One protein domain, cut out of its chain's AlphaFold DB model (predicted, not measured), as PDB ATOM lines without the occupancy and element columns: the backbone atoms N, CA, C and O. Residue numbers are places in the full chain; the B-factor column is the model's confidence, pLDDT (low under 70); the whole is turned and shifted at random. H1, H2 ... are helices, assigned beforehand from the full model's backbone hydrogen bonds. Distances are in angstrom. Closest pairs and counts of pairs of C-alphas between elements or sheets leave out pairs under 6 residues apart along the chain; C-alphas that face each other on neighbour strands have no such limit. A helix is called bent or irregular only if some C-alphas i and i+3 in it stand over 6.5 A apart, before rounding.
ATOM      1  N   GLN A  96     327.623 315.039 361.455       95.44
ATOM      2  CA  GLN A  96     326.846 315.138 360.216       95.44
ATOM      3  C   GLN A  96     325.532 314.332 360.241       95.44
ATOM      4  O   GLN A  96     324.743 314.451 359.307       95.44
ATOM      5  N   GLU A  97     325.294 313.513 361.272       95.31
ATOM      6  CA  GLU A  97     324.059 312.726 361.438       95.31
ATOM      7  C   GLU A  97     322.930 313.517 362.118       95.31
ATOM      8  O   GLU A  97     321.793 313.036 362.151       95.31
ATOM      9  N   ILE A  98     323.217 314.746 362.565       94.38
ATOM     10  CA  ILE A  98     322.262 315.614 363.253       94.38
ATOM     11  C   ILE A  98     320.959 315.782 362.467       94.38
ATOM     12  O   ILE A  98     320.928 316.046 361.257       94.38
ATOM     13  N   SER A  99     319.838 315.653 363.173       92.00
ATOM     14  CA  SER A  99     318.524 315.805 362.567       92.00
ATOM     15  C   SER A  99     318.151 317.280 362.377       92.00
ATOM     16  O   SER A  99     318.608 318.177 363.082       92.00
ATOM     17  N   ARG A 100     317.227 317.557 361.450       89.56
ATOM     18  CA  ARG A 100     316.685 318.917 361.270       89.56
ATOM     19  C   ARG A 100     315.951 319.436 362.505       89.56
ATOM     20  O   ARG A 100     315.946 320.641 362.737       89.56
ATOM     21  N   SER A 101     315.305 318.552 363.260       90.31
ATOM     22  CA  SER A 101     314.678 318.905 364.536       90.31
ATOM     23  C   SER A 101     315.714 319.342 365.564       90.31
ATOM     24  O   SER A 101     315.478 320.334 366.243       90.31
ATOM     25  N   ASP A 102     316.863 318.668 365.619       92.56
ATOM     26  CA  ASP A 102     317.933 319.007 366.560       92.56
ATOM     27  C   ASP A 102     318.607 320.324 366.167       92.56
ATOM     28  O   ASP A 102     318.760 321.197 367.010       92.56
ATOM     29  N   ILE A 103     318.875 320.550 364.873       92.94
ATOM     30  CA  ILE A 103     319.396 321.842 364.384       92.94
ATOM     31  C   ILE A 103     318.472 323.008 364.789       92.94
ATOM     32  O   ILE A 103     318.939 324.071 365.195       92.94
ATOM     33  N   ARG A 104     317.147 322.821 364.712       90.12
ATOM     34  CA  ARG A 104     316.183 323.830 365.187       90.12
ATOM     35  C   ARG A 104     316.212 323.995 366.700       90.12
ATOM     36  O   ARG A 104     316.094 325.118 367.175       90.12
ATOM     37  N   ALA A 105     316.335 322.899 367.445       92.12
ATOM     38  CA  ALA A 105     316.406 322.931 368.903       92.12
ATOM     39  C   ALA A 105     317.664 323.662 369.408       92.12
ATOM     40  O   ALA A 105     317.595 324.336 370.432       92.12
ATOM     41  N   GLU A 106     318.764 323.608 368.651       92.50
ATOM     42  CA  GLU A 106     319.980 324.411 368.870       92.50
ATOM     43  C   GLU A 106     319.769 325.917 368.597       92.50
ATOM     44  O   GLU A 106     320.593 326.745 368.983       92.50
ATOM     45  N   GLY A 107     318.653 326.300 367.962       91.12
ATOM     46  CA  GLY A 107     318.267 327.693 367.715       91.12
ATOM     47  C   GLY A 107     318.508 328.195 366.289       91.12
ATOM     48  O   GLY A 107     318.353 329.389 366.034       91.12
ATOM     49  N   LEU A 108     318.866 327.320 365.343       90.06
ATOM     50  CA  LEU A 108     318.916 327.683 363.925       90.06
ATOM     51  C   LEU A 108     317.511 327.624 363.320       90.06
ATOM     52  O   LEU A 108     317.030 326.576 362.885       90.06
ATOM     53  N   GLU A 109     316.851 328.778 363.284       84.88
ATOM     54  CA  GLU A 109     315.556 328.952 362.631       84.88
ATOM     55  C   GLU A 109     315.746 329.420 361.184       84.88
ATOM     56  O   GLU A 109     316.434 330.404 360.911       84.88
ATOM     57  N   CYS A 110     315.137 328.696 360.241       80.44
ATOM     58  CA  CYS A 110     315.175 329.074 358.830       80.44
ATOM     59  C   CYS A 110     314.427 330.405 358.621       80.44
ATOM     60  O   CYS A 110     313.278 330.507 359.065       80.44
ATOM     61  N   PRO A 111     315.033 331.394 357.937       80.12
ATOM     62  CA  PRO A 111     314.391 332.670 357.653       80.12
ATOM     63  C   PRO A 111     313.027 332.498 356.963       80.12
ATOM     64  O   PRO A 111     312.905 331.653 356.065       80.12
ATOM     65  N   PRO A 112     312.003 333.294 357.329       75.06
ATOM     66  CA  PRO A 112     310.664 333.196 356.746       75.06
ATOM     67  C   PRO A 112     310.652 333.296 355.216       75.06
ATOM     68  O   PRO A 112     309.851 332.640 354.555       75.06
ATOM     69  N   GLU A 113     311.568 334.077 354.643       72.44
ATOM     70  CA  GLU A 113     311.710 334.299 353.202       72.44
ATOM     71  C   GLU A 113     312.103 333.021 352.445       72.44
ATOM     72  O   GLU A 113     311.769 332.865 351.272       72.44
ATOM     73  N   LEU A 114     312.784 332.091 353.121       68.12
ATOM     74  CA  LEU A 114     313.208 330.792 352.589       68.12
ATOM     75  C   LEU A 114     312.242 329.654 352.959       68.12
ATOM     76  O   LEU A 114     312.442 328.518 352.532       68.12
ATOM     77  N   ALA A 115     311.209 329.939 353.758       62.75
ATOM     78  CA  ALA A 115     310.256 328.959 354.277       62.75
ATOM     79  C   ALA A 115     308.976 328.819 353.427       62.75
ATOM     80  O   ALA A 115     308.067 328.090 353.823       62.75
ATOM     81  N   SER A 116     308.879 329.512 352.286       60.53
ATOM     82  CA  SER A 116     307.722 329.412 351.386       60.53
ATOM     83  C   SER A 116     307.849 328.230 350.418       60.53
ATOM     84  O   SER A 116     308.863 328.077 349.740       60.53
ATOM     85  N   ASP A 117     306.792 327.416 350.328       55.06
ATOM     86  CA  ASP A 117     306.733 326.211 349.480       55.06
ATOM     87  C   ASP A 117     306.859 326.509 347.968       55.06
ATOM     88  O   ASP A 117     307.193 325.615 347.190       55.06
ATOM     89  N   ASP A 118     306.633 327.760 347.552       56.00
ATOM     90  CA  ASP A 118     306.753 328.220 346.158       56.00
ATOM     91  C   ASP A 118     308.181 328.650 345.774       56.00
ATOM     92  O   ASP A 118     308.476 328.860 344.595       56.00
ATOM     93  N   VAL A 119     309.095 328.774 346.745       51.09
ATOM     94  CA  VAL A 119     310.462 329.253 346.514       51.09
ATOM     95  C   VAL A 119     311.470 328.155 346.853       51.09
ATOM     96  O   VAL A 119     312.204 328.206 347.833       51.09
ATOM     97  N   SER A 120     311.583 327.217 345.909       50.09
ATOM     98  CA  SER A 120     312.792 326.426 345.626       50.09
ATOM     99  C   SER A 120     313.040 325.163 346.486       50.09
ATOM    100  O   SER A 120     312.797 325.159 347.691       50.09
ATOM    101  N   PRO A 121     313.640 324.089 345.919       54.31
ATOM    102  CA  PRO A 121     314.154 322.913 346.655       54.31
ATOM    103  C   PRO A 121     315.143 323.213 347.809       54.31
ATOM    104  O   PRO A 121     315.501 322.312 348.568       54.31
ATOM    105  N   ASN A 122     315.540 324.474 347.983       61.88
ATOM    106  CA  ASN A 122     316.590 324.952 348.880       61.88
ATOM    107  C   ASN A 122     316.264 324.871 350.386       61.88
ATOM    108  O   ASN A 122     317.187 324.908 351.198       61.88
ATOM    109  N   TYR A 123     314.997 324.732 350.799       65.31
ATOM    110  CA  TYR A 123     314.647 324.683 352.231       65.31
ATOM    111  C   TYR A 123     315.261 323.480 352.963       65.31
ATOM    112  O   TYR A 123     315.670 323.566 354.123       65.31
ATOM    113  N   ARG A 124     315.311 322.322 352.292       68.38
ATOM    114  CA  ARG A 124     315.838 321.084 352.891       68.38
ATOM    115  C   ARG A 124     317.353 321.135 353.058       68.38
ATOM    116  O   ARG A 124     317.852 320.578 354.035       68.38
ATOM    117  N   ASP A 125     318.031 321.832 352.152       79.75
ATOM    118  CA  ASP A 125     319.489 321.928 352.097       79.75
ATOM    119  C   ASP A 125     320.035 323.090 352.943       79.75
ATOM    120  O   ASP A 125     321.212 323.091 353.304       79.75
ATOM    121  N   TRP A 126     319.176 324.039 353.335       85.50
ATOM    122  CA  TRP A 126     319.561 325.166 354.186       85.50
ATOM    123  C   TRP A 126     320.037 324.726 355.575       85.50
ATOM    124  O   TRP A 126     321.087 325.174 356.021       85.50
ATOM    125  N   TYR A 127     319.315 323.822 356.252       88.00
ATOM    126  CA  TYR A 127     319.665 323.407 357.621       88.00
ATOM    127  C   TYR A 127     321.064 322.774 357.722       88.00
ATOM    128  O   TYR A 127     321.839 323.229 358.561       88.00
ATOM    129  N   PRO A 128     321.440 321.781 356.885       89.25
ATOM    130  CA  PRO A 128     322.802 321.247 356.897       89.25
ATOM    131  C   PRO A 128     323.872 322.300 356.587       89.25
ATOM    132  O   PRO A 128     324.934 322.285 357.206       89.25
ATOM    133  N   ALA A 129     323.604 323.222 355.654       90.19
ATOM    134  CA  ALA A 129     324.544 324.286 355.310       90.19
ATOM    135  C   ALA A 129     324.742 325.273 356.472       90.19
ATOM    136  O   ALA A 129     325.881 325.545 356.845       90.19
ATOM    137  N   ALA A 130     323.649 325.737 357.085       91.81
ATOM    138  CA  ALA A 130     323.674 326.638 358.234       91.81
ATOM    139  C   ALA A 130     324.340 325.990 359.455       91.81
ATOM    140  O   ALA A 130     325.131 326.628 360.148       91.81
ATOM    141  N   TRP A 131     324.072 324.703 359.696       94.75
ATOM    142  CA  TRP A 131     324.722 323.956 360.771       94.75
ATOM    143  C   TRP A 131     326.228 323.806 360.541       94.75
ATOM    144  O   TRP A 131     327.010 324.038 361.461       94.75
ATOM    145  N   ARG A 132     326.650 323.489 359.310       94.94
ATOM    146  CA  ARG A 132     328.072 323.458 358.939       94.94
ATOM    147  C   ARG A 132     328.745 324.804 359.191       94.94
ATOM    148  O   ARG A 132     329.791 324.838 359.828       94.94
ATOM    149  N   GLU A 133     328.154 325.894 358.705       94.06
ATOM    150  CA  GLU A 133     328.707 327.243 358.867       94.06
ATOM    151  C   GLU A 133     328.836 327.624 360.345       94.06
ATOM    152  O   GLU A 133     329.885 328.112 360.773       94.06
ATOM    153  N   LEU A 134     327.808 327.335 361.151       94.94
ATOM    154  CA  LEU A 134     327.850 327.545 362.596       94.94
ATOM    155  C   LEU A 134     328.974 326.726 363.241       94.94
ATOM    156  O   LEU A 134     329.779 327.275 363.996       94.94
ATOM    157  N   TRP A 135     329.068 325.436 362.919       96.12
ATOM    158  CA  TRP A 135     330.093 324.552 363.461       96.12
ATOM    159  C   TRP A 135     331.510 325.037 363.139       96.12
ATOM    160  O   TRP A 135     332.347 325.119 364.042       96.12
ATOM    161  N   GLU A 136     331.774 325.397 361.882       96.62
ATOM    162  CA  GLU A 136     333.078 325.899 361.436       96.62
ATOM    163  C   GLU A 136     333.415 327.262 362.048       96.62
ATOM    164  O   GLU A 136     334.575 327.522 362.365       96.62
ATOM    165  N   SER A 137     332.419 328.117 362.306       96.50
ATOM    166  CA  SER A 137     332.646 329.395 362.993       96.50
ATOM    167  C   SER A 137     333.151 329.223 364.433       96.50
ATOM    168  O   SER A 137     333.906 330.059 364.930       96.50
ATOM    169  N   ILE A 138     332.771 328.122 365.091       95.38
ATOM    170  CA  ILE A 138     333.128 327.819 366.483       95.38
ATOM    171  C   ILE A 138     334.414 326.986 366.553       95.38
ATOM    172  O   ILE A 138     335.266 327.232 367.408       95.38
ATOM    173  N   ASN A 139     334.560 325.998 365.666       95.62
ATOM    174  CA  ASN A 139     335.620 324.985 365.729       95.62
ATOM    175  C   ASN A 139     336.737 325.193 364.691       95.62
ATOM    176  O   ASN A 139     337.697 324.423 364.660       95.62
ATOM    177  N   GLY A 140     336.633 326.234 363.864       94.81
ATOM    178  CA  GLY A 140     337.577 326.560 362.801       94.81
ATOM    179  C   GLY A 140     337.158 326.024 361.430       94.81
ATOM    180  O   GLY A 140     336.330 325.115 361.309       94.81
ATOM    181  N   ALA A 141     337.766 326.598 360.390       93.25
ATOM    182  CA  ALA A 141     337.564 326.184 359.005       93.25
ATOM    183  C   ALA A 141     337.905 324.697 358.806       93.25
ATOM    184  O   ALA A 141     338.791 324.163 359.474       93.25
ATOM    185  N   ASP A 142     337.179 324.036 357.902       90.94
ATOM    186  CA  ASP A 142     337.317 322.616 357.542       90.94
ATOM    187  C   ASP A 142     337.016 321.603 358.665       90.94
ATOM    188  O   ASP A 142     337.035 320.389 358.428       90.94
ATOM    189  N   SER A 143     336.676 322.058 359.878       94.81
ATOM    190  CA  SER A 143     336.350 321.180 361.011       94.81
ATOM    191  C   SER A 143     335.139 320.280 360.735       94.81
ATOM    192  O   SER A 143     335.069 319.164 361.260       94.81
ATOM    193  N   TRP A 144     334.230 320.703 359.852       94.75
ATOM    194  CA  TRP A 144     333.070 319.930 359.405       94.75
ATOM    195  C   TRP A 144     333.440 318.603 358.732       94.75
ATOM    196  O   TRP A 144     332.815 317.568 358.984       94.75
ATOM    197  N   ASN A 145     334.479 318.616 357.890       95.44
ATOM    198  CA  ASN A 145     334.868 317.464 357.072       95.44
ATOM    199  C   ASN A 145     335.399 316.301 357.915       95.44
ATOM    200  O   ASN A 145     335.343 315.150 357.486       95.44
ATOM    201  N   SER A 146     335.879 316.585 359.131       95.62
ATOM    202  CA  SER A 146     336.343 315.552 360.060       95.62
ATOM    203  C   SER A 146     335.211 314.663 360.593       95.62
ATOM    204  O   SER A 146     335.481 313.554 361.057       95.62
ATOM    205  N   ASN A 147     333.955 315.128 360.498       96.19
ATOM    206  CA  ASN A 147     332.753 314.458 360.998       96.19
ATOM    207  C   ASN A 147     332.972 313.793 362.376       96.19
ATOM    208  O   ASN A 147     332.865 312.565 362.496       96.19
ATOM    209  N   PRO A 148     333.375 314.557 363.406       95.88
ATOM    210  CA  PRO A 148     333.779 313.988 364.680       95.88
ATOM    211  C   PRO A 148     332.586 313.359 365.403       95.88
ATOM    212  O   PRO A 148     331.425 313.676 365.139       95.88
ATOM    213  N   TRP A 149     332.886 312.469 366.348       95.12
ATOM    214  CA  TRP A 149     331.912 312.055 367.352       95.12
ATOM    215  C   TRP A 149     331.702 313.197 368.345       95.12
ATOM    216  O   TRP A 149     332.668 313.707 368.915       95.12
ATOM    217  N   VAL A 150     330.447 313.581 368.551       95.12
ATOM    218  CA  VAL A 150     330.043 314.650 369.465       95.12
ATOM    219  C   VAL A 150     329.101 314.110 370.532       95.12
ATOM    220  O   VAL A 150     328.419 313.103 370.338       95.12
TER     221      VAL A 150
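What this domain is: This is residues 96 to 150 of the 160 residues of an uncharacterized protein of Pseudomonas sp. BS3759 (UniProt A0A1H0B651). One long helix, H2, makes the long axis; short H1 packs at a steep angle on its residues 127 to 131, and tiny H3 on 132 to 136. Between H1 and H2 a long loop runs out, its residues 116 to 121 sticking out free. The printed part has 55 residues with three named helices, H1 to H3 in order, no named strand, class all helix; it is only just loose, close to compact, with radius of gyration of the C-alphas 12.2 A and spans 35 by 20 by 16 A.

Where its parts are: Find C-alpha 122 at (316.590, 324.952, 348.880); H2 runs 25.4 A to C-alpha 139 at (335.620, 324.985, 365.729), irregular, but only just: C-alphas 124 and 127 are 6.51 A apart. H1 is residues 100 to 105, 8.6 A; H3 is residues 143 to 146, 5.7 A.

How they stand to each other: H2 touches H1 with residues 127 to 131 alone, closest C-alphas Arg 100 and Tyr 127, 6.5 A, at a steep tilt of 53 degrees, the same way. H2 touches H3 with residues 132 to 136 alone, closest C-alphas Glu 136 and Ser 143, 5.8 A. H1 and H3 are apart. Every O i to N i+4 pair is within hydrogen-bond range in H1, 12 of 14 in H2; H3 is too short for one.

The domain as a whole: The farthest C-alphas, Asp 118 and Trp 149, are 36.7 A apart. The printed part has no cut; the H1 to H2 link is long, 16 residues. Residues 114 to 124 have pLDDT under 70.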